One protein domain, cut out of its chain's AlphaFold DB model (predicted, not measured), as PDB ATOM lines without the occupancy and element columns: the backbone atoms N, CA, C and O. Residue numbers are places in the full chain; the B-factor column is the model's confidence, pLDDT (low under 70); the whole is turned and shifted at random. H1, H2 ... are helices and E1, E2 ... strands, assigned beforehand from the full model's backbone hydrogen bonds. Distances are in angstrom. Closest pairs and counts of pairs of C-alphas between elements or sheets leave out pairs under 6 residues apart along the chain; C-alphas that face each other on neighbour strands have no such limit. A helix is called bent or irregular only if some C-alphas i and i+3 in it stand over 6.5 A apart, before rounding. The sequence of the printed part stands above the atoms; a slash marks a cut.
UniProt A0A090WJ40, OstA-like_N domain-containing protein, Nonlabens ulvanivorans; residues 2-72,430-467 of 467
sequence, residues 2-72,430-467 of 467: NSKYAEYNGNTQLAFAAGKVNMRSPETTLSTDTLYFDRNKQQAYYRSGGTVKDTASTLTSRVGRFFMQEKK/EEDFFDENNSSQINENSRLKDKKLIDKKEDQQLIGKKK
ATOM      1  N   ASN A   2      13.718  39.970 -30.993       91.69
ATOM      2  CA  ASN A   2      14.651  39.545 -29.946       91.69
ATOM      3  C   ASN A   2      13.855  39.006 -28.749       91.69
ATOM      4  O   ASN A   2      12.861  39.617 -28.361       91.69
ATOM      5  N   SER A   3      14.286  37.895 -28.155       94.19
ATOM      6  CA  SER A   3      13.714  37.318 -26.929       94.19
ATOM      7  C   SER A   3      14.766  36.470 -26.207       94.19
ATOM      8  O   SER A   3      15.792  36.119 -26.790       94.19
ATOM      9  N   LYS A   4      14.536  36.131 -24.931       93.38
ATOM     10  CA  LYS A   4      15.394  35.172 -24.204       93.38
ATOM     11  C   LYS A   4      15.197  33.731 -24.669       93.38
ATOM     12  O   LYS A   4      16.090  32.907 -24.507       93.38
ATOM     13  N   TYR A   5      14.004  33.419 -25.159       92.56
ATOM     14  CA  TYR A   5      13.629  32.092 -25.611       92.56
ATOM     15  C   TYR A   5      12.646  32.192 -26.774       92.56
ATOM     16  O   TYR A   5      11.792  33.087 -26.790       92.56
ATOM     17  N   ALA A   6      12.759  31.272 -27.725       92.56
ATOM     18  CA  ALA A   6      11.791  31.083 -28.789       92.56
ATOM     19  C   ALA A   6      11.726  29.601 -29.176       92.56
ATOM     20  O   ALA A   6      12.746  28.914 -29.166       92.56
ATOM     21  N   GLU A   7      10.539  29.128 -29.530       91.00
ATOM     22  CA  GLU A   7      10.302  27.805 -30.108       91.00
ATOM     23  C   GLU A   7       9.264  27.908 -31.231       91.00
ATOM     24  O   GLU A   7       8.452  28.835 -31.278       91.00
ATOM     25  N   TYR A   8       9.315  26.955 -32.156       91.12
ATOM     26  CA  TYR A   8       8.375  26.839 -33.262       91.12
ATOM     27  C   TYR A   8       8.009  25.374 -33.455       91.12
ATOM     28  O   TYR A   8       8.891  24.522 -33.576       91.12
ATOM     29  N   ASN A   9       6.714  25.088 -33.494       89.19
ATOM     30  CA  ASN A   9       6.204  23.755 -33.767       89.19
ATOM     31  C   ASN A   9       5.840  23.646 -35.251       89.19
ATOM     32  O   ASN A   9       4.930  24.321 -35.722       89.19
ATOM     33  N   GLY A  10       6.544  22.790 -35.996       87.75
ATOM     34  CA  GLY A  10       6.310  22.606 -37.430       87.75
ATOM     35  C   GLY A  10       4.965  21.960 -37.781       87.75
ATOM     36  O   GLY A  10       4.459  22.214 -38.870       87.75
ATOM     37  N   ASN A  11       4.377  21.178 -36.868       86.88
ATOM     38  CA  ASN A  11       3.105  20.489 -37.097       86.88
ATOM     39  C   ASN A  11       1.924  21.448 -36.916       86.88
ATOM     40  O   ASN A  11       1.089  21.577 -37.807       86.88
ATOM     41  N   THR A  12       1.886  22.170 -35.792       87.75
ATOM     42  CA  THR A  12       0.816  23.142 -35.505       87.75
ATOM     43  C   THR A  12       1.057  24.504 -36.157       87.75
ATOM     44  O   THR A  12       0.147  25.322 -36.226       87.75
ATOM     45  N   GLN A  13       2.279  24.754 -36.637       91.31
ATOM     46  CA  GLN A  13       2.759  26.045 -37.141       91.31
ATOM     47  C   GLN A  13       2.633  27.206 -36.140       91.31
ATOM     48  O   GLN A  13       2.560  28.377 -36.528       91.31
ATOM     49  N   LEU A  14       2.643  26.881 -34.846       91.31
ATOM     50  CA  LEU A  14       2.634  27.848 -33.757       91.31
ATOM     51  C   LEU A  14       4.072  28.219 -33.373       91.31
ATOM     52  O   LEU A  14       4.889  27.358 -33.035       91.31
ATOM     53  N   ALA A  15       4.373  29.514 -33.400       92.25
ATOM     54  CA  ALA A  15       5.585  30.095 -32.844       92.25
ATOM     55  C   ALA A  15       5.306  30.709 -31.468       92.25
ATOM     56  O   ALA A  15       4.271  31.336 -31.234       92.25
ATOM     57  N   PHE A  16       6.277  30.581 -30.573       91.62
ATOM     58  CA  PHE A  16       6.244  31.143 -29.231       91.62
ATOM     59  C   PHE A  16       7.570  31.800 -28.907       91.62
ATOM     60  O   PHE A  16       8.630  31.217 -29.117       91.62
ATOM     61  N   ALA A  17       7.509  32.999 -28.341       93.88
ATOM     62  CA  ALA A  17       8.663  33.706 -27.818       93.88
ATOM     63  C   ALA A  17       8.380  34.170 -26.388       93.88
ATOM     64  O   ALA A  17       7.284  34.648 -26.090       93.88
ATOM     65  N   ALA A  18       9.373  34.053 -25.506       93.50
ATOM     66  CA  ALA A  18       9.241  34.429 -24.102       93.50
ATOM     67  C   ALA A  18      10.501  35.086 -23.528       93.50
ATOM     68  O   ALA A  18      11.632  34.839 -23.963       93.50
ATOM     69  N   GLY A  19      10.285  35.897 -22.493       91.56
ATOM     70  CA  GLY A  19      11.307  36.607 -21.742       91.56
ATOM     71  C   GLY A  19      11.771  37.868 -22.461       91.56
ATOM     72  O   GLY A  19      12.766  37.835 -23.188       91.56
ATOM     73  N   LYS A  20      11.087  38.986 -22.185       93.38
ATOM     74  CA  LYS A  20      11.351  40.321 -22.764       93.38
ATOM     75  C   LYS A  20      11.373  40.304 -24.298       93.38
ATOM     76  O   LYS A  20      12.360  40.703 -24.919       93.38
ATOM     77  N   VAL A  21      10.293  39.814 -24.898       95.31
ATOM     78  CA  VAL A  21      10.103  39.843 -26.348       95.31
ATOM     79  C   VAL A  21      10.056  41.290 -26.829       95.31
ATOM     80  O   VAL A  21       9.273  42.102 -26.339       95.31
ATOM     81  N   ASN A  22      10.883  41.589 -27.824       94.38
ATOM     82  CA  ASN A  22      10.872  42.844 -28.553       94.38
ATOM     83  C   ASN A  22      10.770  42.556 -30.058       94.38
ATOM     84  O   ASN A  22      11.672  41.970 -30.673       94.38
ATOM     85  N   MET A  23       9.649  42.952 -30.649       90.31
ATOM     86  CA  MET A  23       9.366  42.819 -32.070       90.31
ATOM     87  C   MET A  23       9.337  44.204 -32.707       90.31
ATOM     88  O   MET A  23       8.535  45.052 -32.336       90.31
ATOM     89  N   ARG A  24      10.202  44.413 -33.697       87.44
ATOM     90  CA  ARG A  24      10.288  45.660 -34.456       87.44
ATOM     91  C   ARG A  24       9.787  45.428 -35.875       87.44
ATOM     92  O   ARG A  24      10.277  44.523 -36.549       87.44
ATOM     93  N   SER A  25       8.831  46.241 -36.299       80.06
ATOM     94  CA  SER A  25       8.433  46.439 -37.691       80.06
ATOM     95  C   SER A  25       8.986  47.794 -38.184       80.06
ATOM     96  O   SER A  25       9.560  48.534 -37.378       80.06
ATOM     97  N   PRO A  26       8.869  48.142 -39.482       80.44
ATOM     98  CA  PRO A  26       9.300  49.453 -39.974       80.44
ATOM     99  C   PRO A  26       8.639  50.633 -39.244       80.44
ATOM    100  O   PRO A  26       9.294  51.646 -39.014       80.44
ATOM    101  N   GLU A  27       7.377  50.481 -38.836       79.88
ATOM    102  CA  GLU A  27       6.552  51.571 -38.293       79.88
ATOM    103  C   GLU A  27       6.326  51.467 -36.778       79.88
ATOM    104  O   GLU A  27       6.062  52.470 -36.117       79.88
ATOM    105  N   THR A  28       6.436  50.265 -36.201       86.31
ATOM    106  CA  THR A  28       6.044  50.000 -34.808       86.31
ATOM    107  C   THR A  28       7.028  49.096 -34.071       86.31
ATOM    108  O   THR A  28       7.709  48.247 -34.648       86.31
ATOM    109  N   THR A  29       7.095  49.256 -32.751       92.31
ATOM    110  CA  THR A  29       7.837  48.374 -31.845       92.31
ATOM    111  C   THR A  29       6.895  47.823 -30.782       92.31
ATOM    112  O   THR A  29       6.310  48.591 -30.022       92.31
ATOM    113  N   LEU A  30       6.767  46.500 -30.710       94.25
ATOM    114  CA  LEU A  30       6.025  45.780 -29.677       94.25
ATOM    115  C   LEU A  30       6.998  45.215 -28.639       94.25
ATOM    116  O   LEU A  30       7.900  44.450 -28.975       94.25
ATOM    117  N   SER A  31       6.776  45.549 -27.371       96.31
ATOM    118  CA  SER A  31       7.455  44.963 -26.213       96.31
ATOM    119  C   SER A  31       6.458  44.203 -25.341       96.31
ATOM    120  O   SER A  31       5.439  44.759 -24.945       96.31
ATOM    121  N   THR A  32       6.741  42.941 -25.025       96.75
ATOM    122  CA  THR A  32       5.917  42.105 -24.134       96.75
ATOM    123  C   THR A  32       6.778  41.028 -23.469       96.75
ATOM    124  O   THR A  32       7.915  40.799 -23.879       96.75
ATOM    125  N   ASP A  33       6.289  40.362 -22.423       95.00
ATOM    126  CA  ASP A  33       7.006  39.208 -21.871       95.00
ATOM    127  C   ASP A  33       6.869  37.968 -22.759       95.00
ATOM    128  O   ASP A  33       7.865  37.290 -23.006       95.00
ATOM    129  N   THR A  34       5.660  37.692 -23.250       93.88
ATOM    130  CA  THR A  34       5.333  36.488 -24.013       93.88
ATOM    131  C   THR A  34       4.528  36.843 -25.262       93.88
ATOM    132  O   THR A  34       3.522  37.546 -25.179       93.88
ATOM    133  N   LEU A  35       4.945  36.317 -26.414       95.25
ATOM    134  CA  LEU A  35       4.289  36.515 -27.703       95.25
ATOM    135  C   LEU A  35       4.055  35.171 -28.392       95.25
ATOM    136  O   LEU A  35       4.966  34.350 -28.501       95.25
ATOM    137  N   TYR A  36       2.841  34.988 -28.890       94.50
ATOM    138  CA  TYR A  36       2.428  33.849 -29.694       94.50
ATOM    139  C   TYR A  36       2.208  34.304 -31.131       94.50
ATOM    140  O   TYR A  36       1.726  35.413 -31.367       94.50
ATOM    141  N   PHE A  37       2.545  33.452 -32.089       94.00
ATOM    142  CA  PHE A  37       2.254  33.693 -33.494       94.00
ATOM    143  C   PHE A  37       1.776  32.407 -34.161       94.00
ATOM    144  O   PHE A  37       2.509  31.423 -34.207       94.00
ATOM    145  N   ASP A  38       0.550  32.427 -34.672       93.69
ATOM    146  CA  ASP A  38      -0.036  31.327 -35.432       93.69
ATOM    147  C   ASP A  38       0.091  31.640 -36.924       93.69
ATOM    148  O   ASP A  38      -0.460  32.627 -37.426       93.69
ATOM    149  N   ARG A  39       0.843  30.800 -37.642       92.31
ATOM    150  CA  ARG A  39       1.086  30.981 -39.073       92.31
ATOM    151  C   ARG A  39      -0.100  30.551 -39.938       92.31
ATOM    152  O   ARG A  39      -0.256  31.107 -41.023       92.31
ATOM    153  N   ASN A  40      -0.939  29.621 -39.496       91.75
ATOM    154  CA  ASN A  40      -2.133  29.229 -40.244       91.75
ATOM    155  C   ASN A  40      -3.172  30.356 -40.201       91.75
ATOM    156  O   ASN A  40      -3.676  30.774 -41.241       91.75
ATOM    157  N   LYS A  41      -3.418  30.911 -39.007       92.81
ATOM    158  CA  LYS A  41      -4.341  32.041 -38.797       92.81
ATOM    159  C   LYS A  41      -3.746  33.392 -39.213       92.81
ATOM    160  O   LYS A  41      -4.490  34.355 -39.363       92.81
ATOM    161  N   GLN A  42      -2.423  33.481 -39.388       94.25
ATOM    162  CA  GLN A  42      -1.685  34.729 -39.639       94.25
ATOM    163  C   GLN A  42      -1.962  35.791 -38.563       94.25
ATOM    164  O   GLN A  42      -2.306  36.943 -38.846       94.25
ATOM    165  N   GLN A  43      -1.822  35.387 -37.301       94.75
ATOM    166  CA  GLN A  43      -2.144  36.226 -36.152       94.75
ATOM    167  C   GLN A  43      -1.029  36.218 -35.119       94.75
ATOM    168  O   GLN A  43      -0.471  35.171 -34.799       94.75
ATOM    169  N   ALA A  44      -0.742  37.389 -34.554       94.06
ATOM    170  CA  ALA A  44       0.113  37.522 -33.381       94.06
ATOM    171  C   ALA A  44      -0.737  37.847 -32.151       94.06
ATOM    172  O   ALA A  44      -1.681  38.630 -32.249       94.06
ATOM    173  N   TYR A  45      -0.398  37.273 -31.001       95.00
ATOM    174  CA  TYR A  45      -1.189  37.386 -29.780       95.00
ATOM    175  C   TYR A  45      -0.306  37.482 -28.537       95.00
ATOM    176  O   TYR A  45       0.659  36.734 -28.382       95.00
ATOM    177  N   TYR A  46      -0.653  38.389 -27.628       94.56
ATOM    178  CA  TYR A  46      -0.096  38.445 -26.281       94.56
ATOM    179  C   TYR A  46      -1.204  38.644 -25.249       94.56
ATOM    180  O   TYR A  46      -2.223  39.279 -25.510       94.56
ATOM    181  N   ARG A  47      -0.946  38.154 -24.037       93.75
ATOM    182  CA  ARG A  47      -1.809  38.343 -22.855       93.75
ATOM    183  C   ARG A  47      -1.052  38.635 -21.562       93.75
ATOM    184  O   ARG A  47      -1.631  38.657 -20.482       93.75
ATOM    185  N   SER A  48       0.264  38.815 -21.663       92.81
ATOM    186  CA  SER A  48       1.163  39.122 -20.544       92.81
ATOM    187  C   SER A  48       1.317  40.625 -20.288       92.81
ATOM    188  O   SER A  48       2.248  41.029 -19.599       92.81
ATOM    189  N   GLY A  49       0.460  41.456 -20.883       95.25
ATOM    190  CA  GLY A  49       0.706  42.886 -21.013       95.25
ATOM    191  C   GLY A  49       1.674  43.194 -22.152       95.25
ATOM    192  O   GLY A  49       2.650  42.474 -22.377       95.25
ATOM    193  N   GLY A  50       1.402  44.259 -22.894       95.38
ATOM    194  CA  GLY A  50       2.223  44.680 -24.019       95.38
ATOM    195  C   GLY A  50       2.262  46.192 -24.160       95.38
ATOM    196  O   GLY A  50       1.324  46.895 -23.788       95.38
ATOM    197  N   THR A  51       3.372  46.682 -24.700       96.56
ATOM    198  CA  THR A  51       3.562  48.078 -25.086       96.56
ATOM    199  C   THR A  51       3.853  48.138 -26.575       96.56
ATOM    200  O   THR A  51       4.854  47.583 -27.028       96.56
ATOM    201  N   VAL A  52       2.994  48.816 -27.331       93.88
ATOM    202  CA  VAL A  52       3.191  49.110 -28.751       93.88
ATOM    203  C   VAL A  52       3.551  50.581 -28.879       93.88
ATOM    204  O   VAL A  52       2.805  51.448 -28.438       93.88
ATOM    205  N   LYS A  53       4.705  50.870 -29.469       92.38
ATOM    206  CA  LYS A  53       5.172  52.233 -29.711       92.38
ATOM    207  C   LYS A  53       5.326  52.465 -31.205       92.38
ATOM    208  O   LYS A  53       6.019  51.692 -31.867       92.38
ATOM    209  N   ASP A  54       4.709  53.524 -31.706       86.25
ATOM    210  CA  ASP A  54       4.909  54.032 -33.063       86.25
ATOM    211  C   ASP A  54       5.614  55.405 -33.015       86.25
ATOM    212  O   ASP A  54       6.186  55.793 -31.988       86.25
ATOM    213  N   THR A  55       5.642  56.125 -34.136       84.00
ATOM    214  CA  THR A  55       6.279  57.448 -34.226       84.00
ATOM    215  C   THR A  55       5.529  58.551 -33.479       84.00
ATOM    216  O   THR A  55       6.138  59.562 -33.137       84.00
ATOM    217  N   ALA A  56       4.229  58.388 -33.239       84.88
ATOM    218  CA  ALA A  56       3.336  59.424 -32.727       84.88
ATOM    219  C   ALA A  56       2.787  59.131 -31.318       84.88
ATOM    220  O   ALA A  56       2.382  60.051 -30.608       84.88
ATOM    221  N   SER A  57       2.731  57.867 -30.904       90.69
ATOM    222  CA  SER A  57       2.001  57.418 -29.727       90.69
ATOM    223  C   SER A  57       2.616  56.177 -29.072       90.69
ATOM    224  O   SER A  57       3.395  55.420 -29.656       90.69
ATOM    225  N   THR A  58       2.287  55.986 -27.796       94.50
ATOM    226  CA  THR A  58       2.594  54.773 -27.034       94.50
ATOM    227  C   THR A  58       1.296  54.177 -26.516       94.50
ATOM    228  O   THR A  58       0.542  54.848 -25.817       94.50
ATOM    229  N   LEU A  59       1.049  52.917 -26.850       95.88
ATOM    230  CA  LEU A  59      -0.111  52.146 -26.435       95.88
ATOM    231  C   LEU A  59       0.309  51.051 -25.458       95.88
ATOM    232  O   LEU A  59       1.269  50.325 -25.713       95.88
ATOM    233  N   THR A  60      -0.437  50.888 -24.370       97.19
ATOM    234  CA  THR A  60      -0.327  49.749 -23.454       97.19
ATOM    235  C   THR A  60      -1.660  49.024 -23.338       97.19
ATOM    236  O   THR A  60      -2.705  49.668 -23.351       97.19
ATOM    237  N   SER A  61      -1.633  47.700 -23.209       97.06
ATOM    238  CA  SER A  61      -2.816  46.891 -22.883       97.06
ATOM    239  C   SER A  61      -2.416  45.583 -22.210       97.06
ATOM    240  O   SER A  61      -1.263  45.155 -22.330       97.06
ATOM    241  N   ARG A  62      -3.363  44.906 -21.547       95.50
ATOM    242  CA  ARG A  62      -3.132  43.557 -21.008       95.50
ATOM    243  C   ARG A  62      -3.102  42.503 -22.116       95.50
ATOM    244  O   ARG A  62      -2.212  41.647 -22.130       95.50
ATOM    245  N   VAL A  63      -4.048  42.589 -23.051       95.12
ATOM    246  CA  VAL A  63      -4.194  41.667 -24.184       95.12
ATOM    247  C   VAL A  63      -4.090  42.434 -25.493       95.12
ATOM    248  O   VAL A  63      -4.626  43.538 -25.634       95.12
ATOM    249  N   GLY A  64      -3.398  41.850 -26.465       95.38
ATOM    250  CA  GLY A  64      -3.321  42.393 -27.810       95.38
ATOM    251  C   GLY A  64      -3.241  41.299 -28.856       95.38
ATOM    252  O   GLY A  64      -2.534  40.306 -28.688       95.38
ATOM    253  N   ARG A  65      -3.973  41.501 -29.948       94.12
ATOM    254  CA  ARG A  65      -3.998  40.620 -31.113       94.12
ATOM    255  C   ARG A  65      -3.797  41.446 -32.369       94.12
ATOM    256  O   ARG A  65      -4.411  42.500 -32.538       94.12
ATOM    257  N   PHE A  66      -2.927  40.970 -33.245       93.62
ATOM    258  CA  PHE A  66      -2.735  41.534 -34.569       93.62
ATOM    259  C   PHE A  66      -3.176  40.516 -35.606       93.62
ATOM    260  O   PHE A  66      -2.639  39.410 -35.655       93.62
ATOM    261  N   PHE A  67      -4.147  40.912 -36.416       93.75
ATOM    262  CA  PHE A  67      -4.692  40.128 -37.506       93.75
ATOM    263  C   PHE A  67      -4.075  40.632 -38.810       93.75
ATOM    264  O   PHE A  67      -4.347  41.757 -39.241       93.75
ATOM    265  N   MET A  68      -3.169  39.844 -39.393       91.69
ATOM    266  CA  MET A  68      -2.346  40.312 -40.511       91.69
ATOM    267  C   MET A  68      -3.145  40.436 -41.809       91.69
ATOM    268  O   MET A  68      -2.898  41.361 -42.579       91.69
ATOM    269  N   GLN A  69      -4.103  39.534 -42.039       91.81
ATOM    270  CA  GLN A  69      -4.929  39.530 -43.250       91.81
ATOM    271  C   GLN A  69      -5.851  40.758 -43.298       91.81
ATOM    272  O   GLN A  69      -5.950  41.420 -44.325       91.81
ATOM    273  N   GLU A  70      -6.448  41.118 -42.162       92.06
ATOM    274  CA  GLU A  70      -7.342  42.265 -41.993       92.06
ATOM    275  C   GLU A  70      -6.599  43.573 -41.688       92.06
ATOM    276  O   GLU A  70      -7.232  44.621 -41.541       92.06
ATOM    277  N   LYS A  71      -5.267  43.518 -41.529       91.69
ATOM    278  CA  LYS A  71      -4.417  44.647 -41.112       91.69
ATOM    279  C   LYS A  71      -4.987  45.373 -39.884       91.69
ATOM    280  O   LYS A  71      -5.069  46.604 -39.818       91.69
ATOM    281  N   LYS A  72      -5.413  44.576 -38.903       93.25
ATOM    282  CA  LYS A  72      -6.189  45.020 -37.745       93.25
ATOM    283  C   LYS A  72      -5.450  44.729 -36.451       93.25
ATOM    284  O   LYS A  72      -5.086  43.590 -36.171       93.25
ATOM    285  N   GLU A 430     -14.326  37.382 -32.308       84.88
ATOM    286  CA  GLU A 430     -13.222  36.669 -32.935       84.88
ATOM    287  C   GLU A 430     -13.187  35.234 -32.420       84.88
ATOM    288  O   GLU A 430     -13.466  34.991 -31.242       84.88
ATOM    289  N   GLU A 431     -12.811  34.298 -33.287       85.00
ATOM    290  CA  GLU A 431     -12.493  32.939 -32.862       85.00
ATOM    291  C   GLU A 431     -11.304  32.945 -31.901       85.00
ATOM    292  O   GLU A 431     -10.428  33.819 -31.969       85.00
ATOM    293  N   ASP A 432     -11.258  31.946 -31.027       85.69
ATOM    294  CA  ASP A 432     -10.148  31.759 -30.102       85.69
ATOM    295  C   ASP A 432      -8.820  31.652 -30.870       85.69
ATOM    296  O   ASP A 432      -8.714  31.098 -31.973       85.69
ATOM    297  N   PHE A 433      -7.791  32.286 -30.313       87.38
ATOM    298  CA  PHE A 433      -6.441  32.218 -30.838       87.38
ATOM    299  C   PHE A 433      -5.901  30.793 -30.707       87.38
ATOM    300  O   PHE A 433      -5.377  30.269 -31.689       87.38
ATOM    301  N   PHE A 434      -6.086  30.154 -29.548       86.44
ATOM    302  CA  PHE A 434      -5.682  28.761 -29.338       86.44
ATOM    303  C   PHE A 434      -6.812  27.780 -29.670       86.44
ATOM    304  O   PHE A 434      -7.968  28.022 -29.339       86.44
ATOM    305  N   ASP A 435      -6.467  26.650 -30.282       80.12
ATOM    306  CA  ASP A 435      -7.365  25.525 -30.548       80.12
ATOM    307  C   ASP A 435      -6.896  24.222 -29.861       80.12
ATOM    308  O   ASP A 435      -5.803  24.136 -29.291       80.12
ATOM    309  N   GLU A 436      -7.737  23.180 -29.899       71.94
ATOM    310  CA  GLU A 436      -7.421  21.871 -29.298       71.94
ATOM    311  C   GLU A 436      -6.155  21.236 -29.904       71.94
ATOM    312  O   GLU A 436      -5.393  20.556 -29.202       71.94
ATOM    313  N   ASN A 437      -5.864  21.512 -31.180       71.38
ATOM    314  CA  ASN A 437      -4.666  21.023 -31.863       71.38
ATOM    315  C   ASN A 437      -3.387  21.657 -31.303       71.38
ATOM    316  O   ASN A 437      -2.368  20.976 -31.184       71.38
ATOM    317  N   ASN A 438      -3.427  22.935 -30.911       76.00
ATOM    318  CA  ASN A 438      -2.284  23.596 -30.286       76.00
ATOM    319  C   ASN A 438      -1.876  22.901 -28.978       76.00
ATOM    320  O   ASN A 438      -0.683  22.768 -28.711       76.00
ATOM    321  N   SER A 439      -2.851  22.448 -28.184       68.62
ATOM    322  CA  SER A 439      -2.609  21.806 -26.884       68.62
ATOM    323  C   SER A 439      -2.194  20.333 -26.978       68.62
ATOM    324  O   SER A 439      -1.442  19.857 -26.138       68.62
ATOM    325  N   SER A 440      -2.640  19.607 -28.006       64.38
ATOM    326  CA  SER A 440      -2.430  18.155 -28.115       64.38
ATOM    327  C   SER A 440      -1.093  17.751 -28.746       64.38
ATOM    328  O   SER A 440      -0.692  16.594 -28.640       64.38
ATOM    329  N   GLN A 441      -0.383  18.683 -29.389       73.44
ATOM    330  CA  GLN A 441       0.847  18.400 -30.142       73.44
ATOM    331  C   GLN A 441       2.096  19.090 -29.570       73.44
ATOM    332  O   GLN A 441       3.050  19.363 -30.307       73.44
ATOM    333  N   ILE A 442       2.112  19.401 -28.269       73.06
ATOM    334  CA  ILE A 442       3.292  19.983 -27.616       73.06
ATOM    335  C   ILE A 442       4.401  18.926 -27.490       73.06
ATOM    336  O   ILE A 442       4.176  17.805 -27.045       73.06
ATOM    337  N   ASN A 443       5.627  19.293 -27.875       76.00
ATOM    338  CA  ASN A 443       6.805  18.450 -27.676       76.00
ATOM    339  C   ASN A 443       7.155  18.360 -26.181       76.00
ATOM    340  O   ASN A 443       7.165  19.380 -25.501       76.00
ATOM    341  N   GLU A 444       7.538  17.185 -25.683       74.88
ATOM    342  CA  GLU A 444       7.904  16.969 -24.270       74.88
ATOM    343  C   GLU A 444       9.007  17.914 -23.748       74.88
ATOM    344  O   GLU A 444       9.035  18.247 -22.565       74.88
ATOM    345  N   ASN A 445       9.894  18.394 -24.628       78.56
ATOM    346  CA  ASN A 445      10.977  19.328 -24.293       78.56
ATOM    347  C   ASN A 445      10.581  20.813 -24.397       78.56
ATOM    348  O   ASN A 445      11.417  21.695 -24.174       78.56
ATOM    349  N   SER A 446       9.338  21.106 -24.776       77.31
ATOM    350  CA  SER A 446       8.829  22.470 -24.907       77.31
ATOM    351  C   SER A 446       8.765  23.175 -23.549       77.31
ATOM    352  O   SER A 446       8.461  22.582 -22.509       77.31
ATOM    353  N   ARG A 447       9.034  24.489 -23.544       77.44
ATOM    354  CA  ARG A 447       8.790  25.326 -22.355       77.44
ATOM    355  C   ARG A 447       7.339  25.801 -22.269       77.44
ATOM    356  O   ARG A 447       6.934  26.329 -21.223       77.44
ATOM    357  N   LEU A 448       6.561  25.627 -23.335       75.62
ATOM    358  CA  LEU A 448       5.111  25.756 -23.319       75.62
ATOM    359  C   LEU A 448       4.485  24.527 -22.658       75.62
ATOM    360  O   LEU A 448       4.874  23.395 -22.896       75.62
ATOM    361  N   LYS A 449       3.502  24.767 -21.793       73.88
ATOM    362  CA  LYS A 449       2.704  23.719 -21.145       73.88
ATOM    363  C   LYS A 449       1.249  23.912 -21.547       73.88
ATOM    364  O   LYS A 449       0.817  25.064 -21.595       73.88
ATOM    365  N   ASP A 450       0.487  22.832 -21.707       65.38
ATOM    366  CA  ASP A 450      -0.897  22.838 -22.226       65.38
ATOM    367  C   ASP A 450      -1.806  23.871 -21.553       65.38
ATOM    368  O   ASP A 450      -2.522  24.615 -22.217       65.38
ATOM    369  N   LYS A 451      -1.702  24.030 -20.225       63.50
ATOM    370  CA  LYS A 451      -2.484  25.020 -19.456       63.50
ATOM    371  C   LYS A 451      -2.270  26.479 -19.902       63.50
ATOM    372  O   LYS A 451      -3.034  27.354 -19.500       63.50
ATOM    373  N   LYS A 452      -1.220  26.769 -20.680       70.56
ATOM    374  CA  LYS A 452      -0.914  28.088 -21.258       70.56
ATOM    375  C   LYS A 452      -1.382  28.251 -22.713       70.56
ATOM    376  O   LYS A 452      -1.252  29.366 -23.213       70.56
ATOM    377  N   LEU A 453      -1.925  27.221 -23.365       79.69
ATOM    378  CA  LEU A 453      -2.463  27.256 -24.737       79.69
ATOM    379  C   LEU A 453      -3.994  27.161 -24.739       79.69
ATOM    380  O   LEU A 453      -4.591  26.391 -25.477       79.69
ATOM    381  N   ILE A 454      -4.626  27.911 -23.842       81.06
ATOM    382  CA  ILE A 454      -6.080  28.016 -23.742       81.06
ATOM    383  C   ILE A 454      -6.394  29.491 -23.543       81.06
ATOM    384  O   ILE A 454      -5.783  30.141 -22.675       81.06
ATOM    385  N   ASP A 455      -7.323  30.015 -24.334       79.06
ATOM    386  CA  ASP A 455      -7.838  31.364 -24.148       79.06
ATOM    387  C   ASP A 455      -8.690  31.434 -22.886       79.06
ATOM    388  O   ASP A 455      -9.516  30.566 -22.592       79.06
ATOM    389  N   LYS A 456      -8.455  32.465 -22.076       82.56
ATOM    390  CA  LYS A 456      -9.234  32.668 -20.855       82.56
ATOM    391  C   LYS A 456     -10.443  33.525 -21.184       82.56
ATOM    392  O   LYS A 456     -10.355  34.450 -21.981       82.56
ATOM    393  N   LYS A 457     -11.552  33.308 -20.472       77.88
ATOM    394  CA  LYS A 457     -12.749  34.163 -20.586       77.88
ATOM    395  C   LYS A 457     -12.451  35.646 -20.344       77.88
ATOM    396  O   LYS A 457     -13.122  36.494 -20.915       77.88
ATOM    397  N   GLU A 458     -11.468  35.941 -19.497       76.94
ATOM    398  CA  GLU A 458     -10.994  37.299 -19.208       76.94
ATOM    399  C   GLU A 458     -10.211  37.907 -20.382       76.94
ATOM    400  O   GLU A 458     -10.158  39.121 -20.515       76.94
ATOM    401  N   ASP A 459      -9.611  37.084 -21.249       78.50
ATOM    402  CA  ASP A 459      -8.847  37.519 -22.426       78.50
ATOM    403  C   ASP A 459      -9.760  37.831 -23.633       78.50
ATOM    404  O   ASP A 459      -9.292  38.338 -24.654       78.50
ATOM    405  N   GLN A 460     -11.058  37.529 -23.522       71.88
ATOM    406  CA  GLN A 460     -12.059  37.674 -24.578       71.88
ATOM    407  C   GLN A 460     -12.886  38.962 -24.424       71.88
ATOM    408  O   GLN A 460     -13.004  39.542 -23.344       71.88
ATOM    409  N   GLN A 461     -13.518  39.395 -25.520       66.31
ATOM    410  CA  GLN A 461     -14.366  40.590 -25.555       66.31
ATOM    411  C   GLN A 461     -15.489  40.526 -24.503       66.31
ATOM    412  O   GLN A 461     -16.354  39.649 -24.531       66.31
ATOM    413  N   LEU A 462     -15.521  41.510 -23.600       57.19
ATOM    414  CA  LEU A 462     -16.571  41.642 -22.581       57.19
ATOM    415  C   LEU A 462     -17.890  42.199 -23.150       57.19
ATOM    416  O   LEU A 462     -18.932  42.129 -22.498       57.19
ATOM    417  N   ILE A 463     -17.868  42.752 -24.366       56.41
ATOM    418  CA  ILE A 463     -18.963  43.543 -24.939       56.41
ATOM    419  C   ILE A 463     -19.419  42.886 -26.237       56.41
ATOM    420  O   ILE A 463     -18.751  43.004 -27.255       56.41
ATOM    421  N   GLY A 464     -20.566  42.205 -26.206       46.81
ATOM    422  CA  GLY A 464     -21.107  41.523 -27.389       46.81
ATOM    423  C   GLY A 464     -21.704  40.142 -27.135       46.81
ATOM    424  O   GLY A 464     -22.336  39.602 -28.038       46.81
ATOM    425  N   LYS A 465     -21.593  39.584 -25.917       39.94
ATOM    426  CA  LYS A 465     -22.340  38.370 -25.560       39.94
ATOM    427  C   LYS A 465     -23.838  38.675 -25.625       39.94
ATOM    428  O   LYS A 465     -24.378  39.331 -24.733       39.94
ATOM    429  N   LYS A 466     -24.505  38.218 -26.690       30.84
ATOM    430  CA  LYS A 466     -25.952  37.993 -26.644       30.84
ATOM    431  C   LYS A 466     -26.195  37.066 -25.450       30.84
ATOM    432  O   LYS A 466     -25.552  36.021 -25.361       30.84
ATOM    433  N   LYS A 467     -27.014  37.525 -24.503       30.16
ATOM    434  CA  LYS A 467     -27.587  36.644 -23.485       30.16
ATOM    435  C   LYS A 467     -28.437  35.578 -24.154       30.16
ATOM    436  O   LYS A 467     -29.071  35.924 -25.178       30.16
TER     437      LYS A 467
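Overview. This is residues 2 to 72 and 430 to 467 of the 467 residues of the protein "OstA-like_N domain-containing protein" of Nonlabens ulvanivorans (UniProt A0A090WJ40). A twisted sheet of seven strands has two long, sharply bent strands, E2 and E3, side by side; E1 lines E2, and beyond E3 the sheet splits into two short branches, E4 with E7 and E5 with E6. After the cut come the small helix H1 and a long stretch with no named element, whose last residues, 462 to 467, stick out as a tail. The 109 printed residues hold seven named strands, then one named helix; the class is mostly strand, with under half of the residues in named elements. The sheet's neighbour pairs are antiparallel, and the whole is compact, with a radius of gyration of the C-alphas of 14.3 A and a flat outline of 43 by 43 by 23 A.

Arrangement. E1, residues 5 to 8, and E2, residues 14 to 24, form a hairpin, with N 7 and O 16 2.9 A apart. E3, residues 29 to 38, is on the other side of E2, with N 17 and O 35 at 2.9 A. E4, residues 43 to 46, continues this meander, each strand the antiparallel neighbour of the one before, with N 36 and O 45 at 2.8 A. E5, residues 50 to 53, pairs with E3 at N 31 and O 51, 2.8 A. E6, residues 58 to 61, forms a hairpin with E5, N 52 and O 59 at 2.8 A. E7, residues 63 to 67, pairs with E4, N 66 and O 44 at 2.8 A. H1, residues 436 to 440, is not on the sheet; its O i to N i+4 pair is within hydrogen-bond range.

Along the chain. E1 begins at C-alpha 5 (13.629, 32.092, -25.611). E2 is 19.4 A long and bends by 115 degrees at residue 19; E3 is 19.1 A long and bends by 109 degrees at residue 33. H1 ends at C-alpha 440 (-2.430, 18.155, -28.115).

Size, cuts and confidence. The C-alphas of Ala 56 and Glu 444 are the two farthest apart, 43.5 A. Residues 73 to 429 are not printed; C-alphas 72 and 430 are 11.9 A apart. Of the links printed whole, each is tight. Confidence is under 70 at residues 439 to 440, 450 to 451 and 461 to 467.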